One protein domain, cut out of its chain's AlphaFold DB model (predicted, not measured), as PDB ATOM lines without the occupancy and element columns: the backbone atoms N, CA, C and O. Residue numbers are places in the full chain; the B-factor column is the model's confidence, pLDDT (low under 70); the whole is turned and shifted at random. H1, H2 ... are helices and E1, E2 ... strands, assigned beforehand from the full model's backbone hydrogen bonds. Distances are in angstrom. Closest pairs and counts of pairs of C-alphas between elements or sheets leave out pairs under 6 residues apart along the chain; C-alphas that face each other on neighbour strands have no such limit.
ATOM      1  N   ASP A  80      37.977  23.386 -18.434       91.12
ATOM      2  CA  ASP A  80      36.839  22.696 -19.037       91.12
ATOM      3  C   ASP A  80      37.051  22.565 -20.547       91.12
ATOM      4  O   ASP A  80      37.074  23.561 -21.268       91.12
ATOM      5  N   ALA A  81      37.201  21.327 -21.016       92.56
ATOM      6  CA  ALA A  81      37.361  21.003 -22.425       92.56
ATOM      7  C   ALA A  81      36.149  20.260 -23.012       92.56
ATOM      8  O   ALA A  81      36.225  19.721 -24.113       92.56
ATOM      9  N   SER A  82      35.015  20.235 -22.305       93.62
ATOM     10  CA  SER A  82      33.801  19.527 -22.738       93.62
ATOM     11  C   SER A  82      33.114  20.134 -23.967       93.62
ATOM     12  O   SER A  82      32.307  19.465 -24.605       93.62
ATOM     13  N   ASN A  83      33.472  21.367 -24.341       93.12
ATOM     14  CA  ASN A  83      32.877  22.114 -25.456       93.12
ATOM     15  C   ASN A  83      33.782  22.206 -26.697       93.12
ATOM     16  O   ASN A  83      33.631  23.121 -27.502       93.12
ATOM     17  N   ILE A  84      34.741  21.291 -26.850       95.38
ATOM     18  CA  ILE A  84      35.646  21.250 -28.006       95.38
ATOM     19  C   ILE A  84      35.219  20.083 -28.901       95.38
ATOM     20  O   ILE A  84      35.601  18.957 -28.614       95.38
ATOM     21  N   PRO A  85      34.386  20.282 -29.936       96.38
ATOM     22  CA  PRO A  85      33.989  19.198 -30.829       96.38
ATOM     23  C   PRO A  85      35.079  18.865 -31.859       96.38
ATOM     24  O   PRO A  85      35.933  19.691 -32.199       96.38
ATOM     25  N   ILE A  86      34.989  17.662 -32.424       97.00
ATOM     26  CA  ILE A  86      35.736  17.262 -33.623       97.00
ATOM     27  C   ILE A  86      34.785  16.917 -34.754       97.00
ATOM     28  O   ILE A  86      33.681  16.437 -34.515       97.00
ATOM     29  N   THR A  87      35.233  17.119 -35.983       96.31
ATOM     30  CA  THR A  87      34.557  16.667 -37.191       96.31
ATOM     31  C   THR A  87      35.461  15.683 -37.911       96.31
ATOM     32  O   THR A  87      36.592  16.013 -38.258       96.31
ATOM     33  N   ILE A  88      34.959  14.469 -38.123       93.69
ATOM     34  CA  ILE A  88      35.656  13.403 -38.847       93.69
ATOM     35  C   ILE A  88      34.703  12.896 -39.923       93.69
ATOM     36  O   ILE A  88      33.563  12.554 -39.618       93.69
ATOM     37  N   ASN A  89      35.144  12.867 -41.183       88.38
ATOM     38  CA  ASN A  89      34.328  12.412 -42.318       88.38
ATOM     39  C   ASN A  89      32.933  13.080 -42.378       88.38
ATOM     40  O   ASN A  89      31.938  12.433 -42.685       88.38
ATOM     41  N   GLY A  90      32.847  14.370 -42.030       87.62
ATOM     42  CA  GLY A  90      31.590  15.132 -42.005       87.62
ATOM     43  C   GLY A  90      30.698  14.901 -40.776       87.62
ATOM     44  O   GLY A  90      29.702  15.600 -40.617       87.62
ATOM     45  N   LYS A  91      31.055  13.979 -39.875       93.56
ATOM     46  CA  LYS A  91      30.347  13.745 -38.612       93.56
ATOM     47  C   LYS A  91      30.962  14.581 -37.495       93.56
ATOM     48  O   LYS A  91      32.141  14.419 -37.182       93.56
ATOM     49  N   THR A  92      30.153  15.418 -36.852       95.94
ATOM     50  CA  THR A  92      30.551  16.126 -35.630       95.94
ATOM     51  C   THR A  92      30.376  15.229 -34.406       95.94
ATOM     52  O   THR A  92      29.307  14.666 -34.175       95.94
ATOM     53  N   ILE A  93      31.425  15.120 -33.599       97.31
ATOM     54  CA  ILE A  93      31.494  14.311 -32.384       97.31
ATOM     55  C   ILE A  93      31.773  15.248 -31.211       97.31
ATOM     56  O   ILE A  93      32.711  16.051 -31.242       97.31
ATOM     57  N   LYS A  94      30.936  15.159 -30.177       97.19
ATOM     58  CA  LYS A  94      31.065  15.958 -28.954       97.19
ATOM     59  C   LYS A  94      31.857  15.187 -27.889       97.19
ATOM     60  O   LYS A  94      31.725  13.963 -27.826       97.19
ATOM     61  N   PRO A  95      32.646  15.869 -27.042       97.38
ATOM     62  CA  PRO A  95      33.298  15.225 -25.910       97.38
ATOM     63  C   PRO A  95      32.294  14.678 -24.886       97.38
ATOM     64  O   PRO A  95      31.221  15.243 -24.670       97.38
ATOM     65  N   VAL A  96      32.687  13.624 -24.175       96.75
ATOM     66  CA  VAL A  96      32.009  13.133 -22.975       96.75
ATOM     67  C   VAL A  96      32.178  14.177 -21.874       96.75
ATOM     68  O   VAL A  96      33.279  14.372 -21.345       96.75
ATOM     69  N   GLN A  97      31.084  14.856 -21.530       93.00
ATOM     70  CA  GLN A  97      31.111  16.047 -20.680       93.00
ATOM     71  C   GLN A  97      31.771  15.792 -19.321       93.00
ATOM     72  O   GLN A  97      32.708  16.500 -18.965       93.00
ATOM     73  N   ALA A  98      31.338  14.758 -18.592       91.25
ATOM     74  CA  ALA A  98      31.800  14.484 -17.228       91.25
ATOM     75  C   ALA A  98      33.321  14.258 -17.126       91.25
ATOM     76  O   ALA A  98      33.953  14.661 -16.150       91.25
ATOM     77  N   ILE A  99      33.925  13.640 -18.143       91.75
ATOM     78  CA  ILE A  99      35.352  13.289 -18.149       91.75
ATOM     79  C   ILE A  99      36.197  14.458 -18.679       91.75
ATOM     80  O   ILE A  99      37.303  14.705 -18.196       91.75
ATOM     81  N   SER A 100      35.647  15.237 -19.615       92.94
ATOM     82  CA  SER A 100      36.341  16.339 -20.296       92.94
ATOM     83  C   SER A 100      36.519  17.606 -19.445       92.94
ATOM     84  O   SER A 100      37.169  18.561 -19.871       92.94
ATOM     85  N   LEU A 101      36.004  17.617 -18.213       87.12
ATOM     86  CA  LEU A 101      36.283  18.663 -17.219       87.12
ATOM     87  C   LEU A 101      37.728  18.608 -16.683       87.12
ATOM     88  O   LEU A 101      38.154  19.501 -15.956       87.12
ATOM     89  N   LYS A 102      38.495  17.565 -17.034       82.25
ATOM     90  CA  LYS A 102      39.850  17.304 -16.522       82.25
ATOM     91  C   LYS A 102      40.978  17.823 -17.431       82.25
ATOM     92  O   LYS A 102      42.073  17.269 -17.426       82.25
ATOM     93  N   GLY A 103      40.740  18.877 -18.214       85.38
ATOM     94  CA  GLY A 103      41.784  19.570 -18.986       85.38
ATOM     95  C   GLY A 103      41.890  19.201 -20.470       85.38
ATOM     96  O   GLY A 103      42.401  20.015 -21.243       85.38
ATOM     97  N   ALA A 104      41.387  18.037 -20.889       92.25
ATOM     98  CA  ALA A 104      41.405  17.579 -22.281       92.25
ATOM     99  C   ALA A 104      40.027  17.041 -22.705       92.25
ATOM    100  O   ALA A 104      39.373  16.385 -21.891       92.25
ATOM    101  N   PRO A 105      39.579  17.286 -23.951       95.81
ATOM    102  CA  PRO A 105      38.377  16.661 -24.475       95.81
ATOM    103  C   PRO A 105      38.591  15.152 -24.633       95.81
ATOM    104  O   PRO A 105      39.607  14.703 -25.176       95.81
ATOM    105  N   VAL A 106      37.617  14.377 -24.162       97.56
ATOM    106  CA  VAL A 106      37.574  12.916 -24.274       97.56
ATOM    107  C   VAL A 106      36.372  12.534 -25.124       97.56
ATOM    108  O   VAL A 106      35.252  12.889 -24.774       97.56
ATOM    109  N   TYR A 107      36.577  11.813 -26.219       98.19
ATOM    110  CA  TYR A 107      35.521  11.365 -27.129       98.19
ATOM    111  C   TYR A 107      35.282   9.863 -26.967       98.19
ATOM    112  O   TYR A 107      36.229   9.099 -26.785       98.19
ATOM    113  N   SER A 108      34.024   9.442 -27.074       96.94
ATOM    114  CA  SER A 108      33.621   8.034 -27.058       96.94
ATOM    115  C   SER A 108      33.005   7.624 -28.396       96.94
ATOM    116  O   SER A 108      32.538   8.464 -29.168       96.94
ATOM    117  N   GLY A 109      33.031   6.321 -28.692       95.69
ATOM    118  CA  GLY A 109      32.424   5.770 -29.909       95.69
ATOM    119  C   GLY A 109      33.115   6.189 -31.211       95.69
ATOM    120  O   GLY A 109      32.483   6.154 -32.265       95.69
ATOM    121  N   VAL A 110      34.387   6.602 -31.146       97.69
ATOM    122  CA  VAL A 110      35.208   6.942 -32.317       97.69
ATOM    123  C   VAL A 110      36.074   5.738 -32.665       97.69
ATOM    124  O   VAL A 110      36.867   5.294 -31.840       97.69
ATOM    125  N   SER A 111      35.923   5.190 -33.867       97.44
ATOM    126  CA  SER A 111      36.699   4.040 -34.344       97.44
ATOM    127  C   SER A 111      38.172   4.391 -34.602       97.44
ATOM    128  O   SER A 111      38.520   5.548 -34.837       97.44
ATOM    129  N   GLU A 112      39.061   3.390 -34.633       97.69
ATOM    130  CA  GLU A 112      40.477   3.626 -34.980       97.69
ATOM    131  C   GLU A 112      40.630   4.222 -36.385       97.69
ATOM    132  O   GLU A 112      41.452   5.107 -36.606       97.69
ATOM    133  N   GLN A 113      39.792   3.787 -37.328       97.69
ATOM    134  CA  GLN A 113      39.788   4.299 -38.696       97.69
ATOM    135  C   GLN A 113      39.430   5.791 -38.742       97.69
ATOM    136  O   GLN A 113      40.063   6.546 -39.480       97.69
ATOM    137  N   GLU A 114      38.461   6.228 -37.933       98.06
ATOM    138  CA  GLU A 114      38.110   7.644 -37.774       98.06
ATOM    139  C   GLU A 114      39.251   8.435 -37.117       98.06
ATOM    140  O   GLU A 114      39.610   9.508 -37.599       98.06
ATOM    141  N   ILE A 115      39.892   7.892 -36.078       98.38
ATOM    142  CA  ILE A 115      41.048   8.531 -35.424       98.38
ATOM    143  C   ILE A 115      42.205   8.708 -36.422       98.38
ATOM    144  O   ILE A 115      42.830   9.769 -36.489       98.38
ATOM    145  N   PHE A 116      42.474   7.700 -37.252       98.31
ATOM    146  CA  PHE A 116      43.512   7.771 -38.284       98.31
ATOM    147  C   PHE A 116      43.119   8.717 -39.421       98.31
ATOM    148  O   PHE A 116      43.984   9.383 -39.993       98.31
ATOM    149  N   ALA A 117      41.824   8.827 -39.733       97.38
ATOM    150  CA  ALA A 117      41.315   9.825 -40.665       97.38
ATOM    151  C   ALA A 117      41.520  11.249 -40.133       97.38
ATOM    152  O   ALA A 117      41.978  12.100 -40.893       97.38
ATOM    153  N   LEU A 118      41.286  11.495 -38.839       98.06
ATOM    154  CA  LEU A 118      41.581  12.783 -38.211       98.06
ATOM    155  C   LEU A 118      43.078  13.110 -38.283       98.06
ATOM    156  O   LEU A 118      43.455  14.215 -38.666       98.06
ATOM    157  N   TYR A 119      43.945  12.140 -37.983       98.38
ATOM    158  CA  TYR A 119      45.393  12.315 -38.114       98.38
ATOM    159  C   TYR A 119      45.807  12.669 -39.552       98.38
ATOM    160  O   TYR A 119      46.565  13.620 -39.764       98.38
ATOM    161  N   ARG A 120      45.270  11.953 -40.550       97.31
ATOM    162  CA  ARG A 120      45.456  12.271 -41.975       97.31
ATOM    163  C   ARG A 120      44.962  13.666 -42.327       97.31
ATOM    164  O   ARG A 120      45.633  14.361 -43.075       97.31
ATOM    165  N   GLN A 121      43.799  14.067 -41.819       96.56
ATOM    166  CA  GLN A 121      43.224  15.383 -42.087       96.56
ATOM    167  C   GLN A 121      44.165  16.492 -41.607       96.56
ATOM    168  O   GLN A 121      44.339  17.481 -42.309       96.56
ATOM    169  N   MET A 122      44.818  16.308 -40.455       97.00
ATOM    170  CA  MET A 122      45.768  17.288 -39.915       97.00
ATOM    171  C   MET A 122      47.114  17.286 -40.649       97.00
ATOM    172  O   MET A 122      47.651  18.345 -40.969       97.00
ATOM    173  N   THR A 123      47.669  16.102 -40.908       97.06
ATOM    174  CA  THR A 123      49.069  15.944 -41.351       97.06
ATOM    175  C   THR A 123      49.228  15.730 -42.857       97.06
ATOM    176  O   THR A 123      50.336  15.800 -43.379       97.06
ATOM    177  N   GLY A 124      48.141  15.424 -43.564       95.31
ATOM    178  CA  GLY A 124      48.152  15.007 -44.967       95.31
ATOM    179  C   GLY A 124      48.619  13.566 -45.201       95.31
ATOM    180  O   GLY A 124      48.676  13.138 -46.352       95.31
ATOM    181  N   GLN A 125      48.951  12.804 -44.152       95.44
ATOM    182  CA  GLN A 125      49.587  11.487 -44.273       95.44
ATOM    183  C   GLN A 125      48.939  10.434 -43.371       95.44
ATOM    184  O   GLN A 125      48.414  10.739 -42.301       95.44
ATOM    185  N   ASN A 126      48.978   9.168 -43.797       97.50
ATOM    186  CA  ASN A 126      48.605   8.048 -42.930       97.50
ATOM    187  C   ASN A 126      49.548   7.974 -41.718       97.50
ATOM    188  O   ASN A 126      50.733   8.285 -41.858       97.50
ATOM    189  N   PRO A 127      49.068   7.536 -40.542       98.00
ATOM    190  CA  PRO A 127      49.956   7.324 -39.410       98.00
ATOM    191  C   PRO A 127      50.950   6.199 -39.727       98.00
ATOM    192  O   PRO A 127      50.553   5.071 -40.012       98.00
ATOM    193  N   ASN A 128      52.244   6.513 -39.659       98.12
ATOM    194  CA  ASN A 128      53.319   5.531 -39.718       98.12
ATOM    195  C   ASN A 128      53.816   5.259 -38.294       98.12
ATOM    196  O   ASN A 128      54.446   6.120 -37.674       98.12
ATOM    197  N   PHE A 129      53.463   4.095 -37.750       98.19
ATOM    198  CA  PHE A 129      53.691   3.780 -36.345       98.19
ATOM    199  C   PHE A 129      55.079   3.202 -36.100       98.19
ATOM    200  O   PHE A 129      55.462   2.197 -36.694       98.19
ATOM    201  N   ARG A 130      55.780   3.773 -35.121       97.31
ATOM    202  CA  ARG A 130      56.919   3.125 -34.472       97.31
ATOM    203  C   ARG A 130      56.461   2.435 -33.189       97.31
ATOM    204  O   ARG A 130      55.632   2.986 -32.460       97.31
ATOM    205  N   VAL A 131      57.026   1.266 -32.906       96.44
ATOM    206  CA  VAL A 131      56.810   0.546 -31.644       96.44
ATOM    207  C   VAL A 131      57.642   1.200 -30.538       96.44
ATOM    208  O   VAL A 131      58.768   1.643 -30.762       96.44
ATOM    209  N   LEU A 132      57.056   1.303 -29.353       93.56
ATOM    210  CA  LEU A 132      57.627   1.798 -28.106       93.56
ATOM    211  C   LEU A 132      57.361   0.759 -27.002       93.56
ATOM    212  O   LEU A 132      56.434  -0.036 -27.149       93.56
ATOM    213  N   PRO A 133      58.104   0.787 -25.883       91.31
ATOM    214  CA  PRO A 133      57.819  -0.090 -24.744       91.31
ATOM    215  C   PRO A 133      56.365   0.011 -24.257       91.31
ATOM    216  O   PRO A 133      55.721  -1.005 -24.024       91.31
ATOM    217  N   ASP A 134      55.827   1.234 -24.211       85.12
ATOM    218  CA  ASP A 134      54.489   1.520 -23.677       85.12
ATOM    219  C   ASP A 134      53.396   1.584 -24.767       85.12
ATOM    220  O   ASP A 134      52.289   2.055 -24.511       85.12
ATOM    221  N   GLY A 135      53.693   1.171 -26.009       94.44
ATOM    222  CA  GLY A 135      52.718   1.157 -27.106       94.44
ATOM    223  C   GLY A 135      53.295   1.525 -28.472       94.44
ATOM    224  O   GLY A 135      54.376   1.104 -28.859       94.44
ATOM    225  N   ARG A 136      52.561   2.309 -29.257       96.88
ATOM    226  CA  ARG A 136      52.942   2.773 -30.596       96.88
ATOM    227  C   ARG A 136      52.691   4.261 -30.744       96.88
ATOM    228  O   ARG A 136      51.766   4.815 -30.152       96.88
ATOM    229  N   LEU A 137      53.521   4.898 -31.560       97.69
ATOM    230  CA  LEU A 137      53.485   6.335 -31.811       97.69
ATOM    231  C   LEU A 137      53.681   6.620 -33.300       97.69
ATOM    232  O   LEU A 137      54.621   6.117 -33.910       97.69
ATOM    233  N   ALA A 138      52.832   7.472 -33.861       98.44
ATOM    234  CA  ALA A 138      53.031   8.109 -35.156       98.44
ATOM    235  C   ALA A 138      53.244   9.613 -34.951       98.44
ATOM    236  O   ALA A 138      52.629  10.211 -34.066       98.44
ATOM    237  N   ASN A 139      54.116  10.221 -35.757       98.19
ATOM    238  CA  ASN A 139      54.356  11.663 -35.738       98.19
ATOM    239  C   ASN A 139      54.163  12.254 -37.128       98.19
ATOM    240  O   ASN A 139      54.596  11.670 -38.121       98.19
ATOM    241  N   GLY A 140      53.556  13.432 -37.175       98.00
ATOM    242  CA  GLY A 140      53.358  14.213 -38.385       98.00
ATOM    243  C   GLY A 140      53.423  15.697 -38.072       98.00
ATOM    244  O   GLY A 140      53.575  16.100 -36.917       98.00
ATOM    245  N   ILE A 141      53.340  16.523 -39.106       97.81
ATOM    246  CA  ILE A 141      53.435  17.977 -38.987       97.81
ATOM    247  C   ILE A 141      52.304  18.584 -39.809       97.81
ATOM    248  O   ILE A 141      52.041  18.137 -40.925       97.81
ATOM    249  N   ILE A 142      51.638  19.602 -39.265       97.50
ATOM    250  CA  ILE A 142      50.759  20.456 -40.066       97.50
ATOM    251  C   ILE A 142      51.660  21.298 -40.976       97.50
ATOM    252  O   ILE A 142      52.488  22.067 -40.490       97.50
ATOM    253  N   SER A 143      51.544  21.125 -42.291       95.44
ATOM    254  CA  SER A 143      52.492  21.691 -43.264       95.44
ATOM    255  C   SER A 143      52.136  23.090 -43.773       95.44
ATOM    256  O   SER A 143      52.994  23.757 -44.343       95.44
ATOM    257  N   THR A 144      50.892  23.542 -43.597       94.44
ATOM    258  CA  THR A 144      50.379  24.797 -44.176       94.44
ATOM    259  C   THR A 144      49.388  25.490 -43.235       94.44
ATOM    260  O   THR A 144      48.874  24.859 -42.311       94.44
ATOM    261  N   GLY A 145      49.093  26.769 -43.493       95.12
ATOM    262  CA  GLY A 145      48.137  27.573 -42.716       95.12
ATOM    263  C   GLY A 145      48.710  28.127 -41.405       95.12
ATOM    264  O   GLY A 145      49.894  27.965 -41.118       95.12
ATOM    265  N   GLU A 146      47.867  28.766 -40.585       95.19
ATOM    266  CA  GLU A 146      48.280  29.397 -39.311       95.19
ATOM    267  C   GLU A 146      48.872  28.406 -38.294       95.19
ATOM    268  O   GLU A 146      49.598  28.796 -37.382       95.19
ATOM    269  N   TRP A 147      48.550  27.120 -38.442       96.19
ATOM    270  CA  TRP A 147      49.023  26.041 -37.576       96.19
ATOM    271  C   TRP A 147      50.274  25.336 -38.111       96.19
ATOM    272  O   TRP A 147      50.706  24.338 -37.521       96.19
ATOM    273  N   ALA A 148      50.857  25.824 -39.211       96.69
ATOM    274  CA  ALA A 148      52.051  25.239 -39.802       96.69
ATOM    275  C   ALA A 148      53.188  25.096 -38.774       96.69
ATOM    276  O   ALA A 148      53.437  25.983 -37.960       96.69
ATOM    277  N   GLY A 149      53.872  23.954 -38.798       96.12
ATOM    278  CA  GLY A 149      54.937  23.623 -37.847       96.12
ATOM    279  C   GLY A 149      54.459  22.965 -36.547       96.12
ATOM    280  O   GLY A 149      55.281  22.383 -35.835       96.12
ATOM    281  N   THR A 150      53.149  22.957 -36.267       96.50
ATOM    282  CA  THR A 150      52.584  22.174 -35.155       96.50
ATOM    283  C   THR A 150      52.842  20.689 -35.401       96.50
ATOM    284  O   THR A 150      52.457  20.144 -36.442       96.50
ATOM    285  N   LYS A 151      53.472  20.015 -34.436       97.19
ATOM    286  CA  LYS A 151      53.709  18.568 -34.504       97.19
ATOM    287  C   LYS A 151      52.494  17.828 -33.958       97.19
ATOM    288  O   LYS A 151      52.001  18.152 -32.881       97.19
ATOM    289  N   ILE A 152      52.046  16.814 -34.684       97.88
ATOM    290  CA  ILE A 152      50.945  15.935 -34.299       97.88
ATOM    291  C   ILE A 152      51.528  14.589 -33.892       97.88
ATOM    292  O   ILE A 152      52.144  13.914 -34.714       97.88
ATOM    293  N   ALA A 153      51.316  14.193 -32.642       97.62
ATOM    294  CA  ALA A 153      51.716  12.892 -32.120       97.62
ATOM    295  C   ALA A 153      50.467  12.049 -31.841       97.62
ATOM    296  O   ALA A 153      49.676  12.390 -30.967       97.62
ATOM    297  N   LEU A 154      50.286  10.949 -32.573       98.50
ATOM    298  CA  LEU A 154      49.202   9.993 -32.343       98.50
ATOM    299  C   LEU A 154      49.748   8.745 -31.657       98.50
ATOM    300  O   LEU A 154      50.580   8.035 -32.223       98.50
ATOM    301  N   ARG A 155      49.247   8.453 -30.460       97.81
ATOM    302  CA  ARG A 155      49.704   7.342 -29.619       97.81
ATOM    303  C   ARG A 155      48.546   6.537 -29.056       97.81
ATOM    304  O   ARG A 155      47.508   7.110 -28.739       97.81
ATOM    305  N   ASN A 156      48.734   5.233 -28.885       97.62
ATOM    306  CA  ASN A 156      47.721   4.338 -28.306       97.62
ATOM    307  C   ASN A 156      47.855   4.175 -26.776       97.62
ATOM    308  O   ASN A 156      47.592   3.107 -26.237       97.62
ATOM    309  N   PHE A 157      48.333   5.213 -26.091       95.00
ATOM    310  CA  PHE A 157      48.492   5.226 -24.639       95.00
ATOM    311  C   PHE A 157      48.303   6.644 -24.104       95.00
ATOM    312  O   PHE A 157      48.534   7.640 -24.806       95.00
ATOM    313  N   SER A 158      47.917   6.768 -22.834       93.38
ATOM    314  CA  SER A 158      47.659   8.063 -22.205       93.38
ATOM    315  C   SER A 158      48.235   8.144 -20.799       93.38
ATOM    316  O   SER A 158      47.974   7.290 -19.964       93.38
ATOM    317  N   LYS A 159      48.933   9.241 -20.473       89.44
ATOM    318  CA  LYS A 159      49.403   9.486 -19.092       89.44
ATOM    319  C   LYS A 159      48.260   9.599 -18.078       89.44
ATOM    320  O   LYS A 159      48.474   9.469 -16.881       89.44
ATOM    321  N   THR A 160      47.053   9.881 -18.561       90.06
ATOM    322  CA  THR A 160      45.827  10.003 -17.766       90.06
ATOM    323  C   THR A 160      44.838   8.886 -18.098       90.06
ATOM    324  O   THR A 160      43.632   9.087 -17.966       90.06
ATOM    325  N   GLU A 161      45.304   7.732 -18.585       90.50
ATOM    326  CA  GLU A 161      44.442   6.608 -18.974       90.50
ATOM    327  C   GLU A 161      43.522   6.190 -17.823       90.50
ATOM    328  O   GLU A 161      42.312   6.173 -18.005       90.50
ATOM    329  N   ASN A 162      44.041   6.041 -16.602       90.75
ATOM    330  CA  ASN A 162      43.236   5.666 -15.431       90.75
ATOM    331  C   ASN A 162      42.033   6.592 -15.160       90.75
ATOM    332  O   ASN A 162      41.040   6.160 -14.585       90.75
ATOM    333  N   SER A 163      42.102   7.870 -15.551       89.12
ATOM    334  CA  SER A 163      41.041   8.853 -15.288       89.12
ATOM    335  C   SER A 163      40.197   9.219 -16.508       89.12
ATOM    336  O   SER A 163      39.181   9.904 -16.342       89.12
ATOM    337  N   THR A 164      40.616   8.790 -17.704       92.88
ATOM    338  CA  THR A 164      39.979   9.118 -18.993       92.88
ATOM    339  C   THR A 164      39.597   7.897 -19.822       92.88
ATOM    340  O   THR A 164      38.805   8.038 -20.746       92.88
ATOM    341  N   GLN A 165      40.139   6.720 -19.504       94.62
ATOM    342  CA  GLN A 165      40.040   5.470 -20.268       94.62
ATOM    343  C   GLN A 165      40.451   5.633 -21.741       94.62
ATOM    344  O   GLN A 165      39.944   4.954 -22.626       94.62
ATOM    345  N   ALA A 166      41.343   6.586 -22.019       96.00
ATOM    346  CA  ALA A 166      41.736   6.923 -23.375       96.00
ATOM    347  C   ALA A 166      42.695   5.875 -23.957       96.00
ATOM    348  O   ALA A 166      43.878   5.865 -23.616       96.00
ATOM    349  N   ARG A 167      42.198   5.063 -24.895       96.44
ATOM    350  CA  ARG A 167      42.984   4.107 -25.692       96.44
ATOM    351  C   ARG A 167      43.828   4.763 -26.781       96.44
ATOM    352  O   ARG A 167      44.813   4.191 -27.228       96.44
ATOM    353  N   TRP A 168      43.449   5.961 -27.223       98.19
ATOM    354  CA  TRP A 168      44.216   6.762 -28.176       98.19
ATOM    355  C   TRP A 168      44.301   8.207 -27.698       98.19
ATOM    356  O   TRP A 168      43.351   8.759 -27.145       98.19
ATOM    357  N   THR A 169      45.452   8.836 -27.915       98.12
ATOM    358  CA  THR A 169      45.665  10.263 -27.666       98.12
ATOM    359  C   THR A 169      46.335  10.898 -28.884       98.12
ATOM    360  O   THR A 169      47.319  10.363 -29.397       98.12
ATOM    361  N   LEU A 170      45.797  12.026 -29.346       98.19
ATOM    362  CA  LEU A 170      46.396  12.888 -30.363       98.19
ATOM    363  C   LEU A 170      46.879  14.168 -29.676       98.19
ATOM    364  O   LEU A 170      46.067  14.977 -29.231       98.19
ATOM    365  N   ASP A 171      48.192  14.333 -29.570       96.38
ATOM    366  CA  ASP A 171      48.816  15.508 -28.966       96.38
ATOM    367  C   ASP A 171      49.205  16.514 -30.057       96.38
ATOM    368  O   ASP A 171      49.824  16.145 -31.060       96.38
ATOM    369  N   LEU A 172      48.901  17.791 -29.831       95.75
ATOM    370  CA  LEU A 172      49.412  18.904 -30.622       95.75
ATOM    371  C   LEU A 172      50.556  19.543 -29.839       95.75
ATOM    372  O   LEU A 172      50.355  20.168 -28.793       95.75
ATOM    373  N   GLN A 173      51.771  19.348 -30.336       94.44
ATOM    374  CA  GLN A 173      52.995  19.849 -29.728       94.44
ATOM    375  C   GLN A 173      53.456  21.098 -30.473       94.44
ATOM    376  O   GLN A 173      53.421  21.146 -31.705       94.44
ATOM    377  N   ASN A 174      53.937  22.078 -29.711       92.19
ATOM    378  CA  ASN A 174      54.320  23.395 -30.215       92.19
ATOM    379  C   ASN A 174      53.187  24.054 -31.026       92.19
ATOM    380  O   ASN A 174      53.412  24.415 -32.182       92.19
ATOM    381  N   PRO A 175      51.962  24.161 -30.466       93.38
ATOM    382  CA  PRO A 175      50.893  24.873 -31.149       93.38
ATOM    383  C   PRO A 175      51.274  26.353 -31.338       93.38
ATOM    384  O   PRO A 175      52.159  26.855 -30.633       93.38
ATOM    385  N   PRO A 176      50.596  27.076 -32.244       93.81
ATOM    386  CA  PRO A 176      50.836  28.499 -32.438       93.81
ATOM    387  C   PRO A 176      50.681  29.296 -31.140       93.81
ATOM    388  O   PRO A 176      49.852  28.968 -30.289       93.81
ATOM    389  N   SER A 177      51.434  30.391 -31.009       92.75
ATOM    390  CA  SER A 177      51.469  31.221 -29.793       92.75
ATOM    391  C   SER A 177      50.124  31.857 -29.424       92.75
ATOM    392  O   SER A 177      49.912  32.217 -28.269       92.75
ATOM    393  N   PHE A 178      49.195  31.965 -30.379       91.12
ATOM    394  CA  PHE A 178      47.831  32.437 -30.135       91.12
ATOM    395  C   PHE A 178      46.941  31.409 -29.418       91.12
ATOM    396  O   PHE A 178      45.802  31.732 -29.074       91.12
ATOM    397  N   ILE A 179      47.414  30.175 -29.208       90.94
ATOM    398  CA  ILE A 179      46.688  29.159 -28.449       90.94
ATOM    399  C   ILE A 179      47.088  29.194 -26.973       90.94
ATOM    400  O   ILE A 179      48.256  29.085 -26.608       90.94
ATOM    401  N   LYS A 180      46.088  29.287 -26.093       84.81
ATOM    402  CA  LYS A 180      46.267  29.226 -24.642       84.81
ATOM    403  C   LYS A 180      46.554  27.794 -24.185       84.81
ATOM    404  O   LYS A 180      45.723  26.888 -24.312       84.81
ATOM    405  N   GLY A 181      47.695  27.639 -23.519       74.69
ATOM    406  CA  GLY A 181      48.168  26.379 -22.950       74.69
ATOM    407  C   GLY A 181      49.234  25.717 -23.822       74.69
ATOM    408  O   GLY A 181      49.214  25.815 -25.041       74.69
ATOM    409  N   THR A 182      50.185  25.037 -23.185       66.56
ATOM    410  CA  THR A 182      51.385  24.496 -23.852       66.56
ATOM    411  C   THR A 182      51.237  23.050 -24.321       66.56
ATOM    412  O   THR A 182      52.095  22.544 -25.041       66.56
ATOM    413  N   LYS A 183      50.162  22.368 -23.914       71.56
ATOM    414  CA  LYS A 183      49.842  20.995 -24.315       71.56
ATOM    415  C   LYS A 183      48.360  20.901 -24.632       71.56
ATOM    416  O   LYS A 183      47.524  21.120 -23.753       71.56
ATOM    417  N   LEU A 184      48.052  20.593 -25.884       90.88
ATOM    418  CA  LEU A 184      46.698  20.308 -26.334       90.88
ATOM    419  C   LEU A 184      46.653  18.822 -26.660       90.88
ATOM    420  O   LEU A 184      47.447  18.341 -27.462       90.88
ATOM    421  N   GLU A 185      45.752  18.099 -26.015       95.00
ATOM    422  CA  GLU A 185      45.565  16.672 -26.245       95.00
ATOM    423  C   GLU A 185      44.104  16.433 -26.608       95.00
ATOM    424  O   GLU A 185      43.218  17.046 -26.017       95.00
ATOM    425  N   LEU A 186      43.852  15.527 -27.545       97.38
ATOM    426  CA  LEU A 186      42.539  14.955 -27.824       97.38
ATOM    427  C   LEU A 186      42.582  13.483 -27.431       97.38
ATOM    428  O   LEU A 186      43.508  12.774 -27.823       97.38
ATOM    429  N   LYS A 187      41.607  13.020 -26.654       98.06
ATOM    430  CA  LYS A 187      41.597  11.663 -26.095       98.06
ATOM    431  C   LYS A 187      40.411  10.869 -26.622       98.06
ATOM    432  O   LYS A 187      39.318  11.413 -26.727       98.06
ATOM    433  N   PHE A 188      40.611   9.589 -26.908       98.31
ATOM    434  CA  PHE A 188      39.583   8.711 -27.469       98.31
ATOM    435  C   PHE A 188      39.494   7.423 -26.656       98.31
ATOM    436  O   PHE A 188      40.526   6.789 -26.424       98.31
ATOM    437  N   GLN A 189      38.278   7.073 -26.236       95.62
ATOM    438  CA  GLN A 189      37.933   5.808 -25.575       95.62
ATOM    439  C   GLN A 189      37.682   4.683 -26.580       95.62
ATOM    440  O   GLN A 189      37.384   4.963 -27.767       95.62
TER     441      GLN A 189
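This is residues 80 to 189 of the 189 residues of an uncharacterized protein of Neisseria meningitidis (UniProt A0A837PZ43). A strongly twisted sheet of five strands, E3 to E7, forms a wall with one helix, H2, packed along one face over E5 and E6. The small hairpin of E1 and E2 sits beside that helix, E1 packing on it, and residues 106 to 107 of the link from H1 to H2 pair alongside E7 at one edge of the sheet. The printed part has 110 residues with three named helices and seven named strands, in the order E1 E2 H1 H2 E3 E4 E5 H3 E6 E7. The large sheet runs E3, E4, E5, E6, E7, all antiparallel, and the class is mixed, helices and strands, with under half of the residues in named elements. The whole is compact, with a radius of gyration of the C-alphas of 13.2 A, and its outline is rounded, with spans of 34 by 34 by 28 A.

E1, residues 86 to 88, and E2, residues 91 to 93, form an antiparallel hairpin, with N 86 and O 93 within hydrogen-bond range at 3.0 A. H1, residues 97 to 100, is apart from E1. H2, residues 112 to 123, comes closest to E1 at the C-alphas of Leu 118 and Ile 88, 6.0 A apart. E3, residues 130 to 132, and E4, residues 135 to 141, form a hairpin, with N 132 and O 135 at 2.7 A. E4 and E5, residues 151 to 155, form another hairpin, with N 138 and O 154 at 2.8 A. E3, E4 and E5 are a meander, each strand the antiparallel neighbour of the one before. The pairing is staggered: E4 pairs with E3 over residues 135 to 137 and with E5 over 137 to 141. H3, residues 161 to 164, only grazes the sheet. H3 and H1 are close but not clearly touching, the closest C-alphas being those of Thr 164 and Ile 99, 6.3 A apart. E6, residues 168 to 173, is the antiparallel neighbour of E5, with N 153 and O 171 at 2.9 A. E7, residues 184 to 188, forms a hairpin with E6, with N 170 and O 186 at 2.8 A. E3 and E7 are the edge strands. H2 is on this sheet at a height of 9.0 A, making two layers, a helix on one face of a sheet. It lies over E5 and E6 and runs along the strands, at 9 degrees to E5 on the local plane. The closest C-alphas of H2 and E5 are those of Tyr 119 and Leu 154, 7.3 A apart. In H2 every O i to N i+4 pair is within hydrogen-bond range; H1 and H3 are too short for such a pair.

E1 begins at C-alpha 86 (35.736, 17.262, -33.623). H2 measures 16.3 A from its first C-alpha, at (40.477, 3.626, -34.980), to its last. E4, the longest strand, measures 20.6 A, E5 12.9 A, E6 15.8 A and E7 13.7 A. E7 ends at C-alpha 188 (39.583, 8.711, -27.469).

The two C-alphas farthest apart are those of Gly 145 and Asn 162, at 35.3 A. The printed part has no cut and ends at residue 189, the chain's last residue. The link from H1 to H2, with 11 residues, is long. The mean pLDDT of the printed part is 94.3, and residue 182 is under 70.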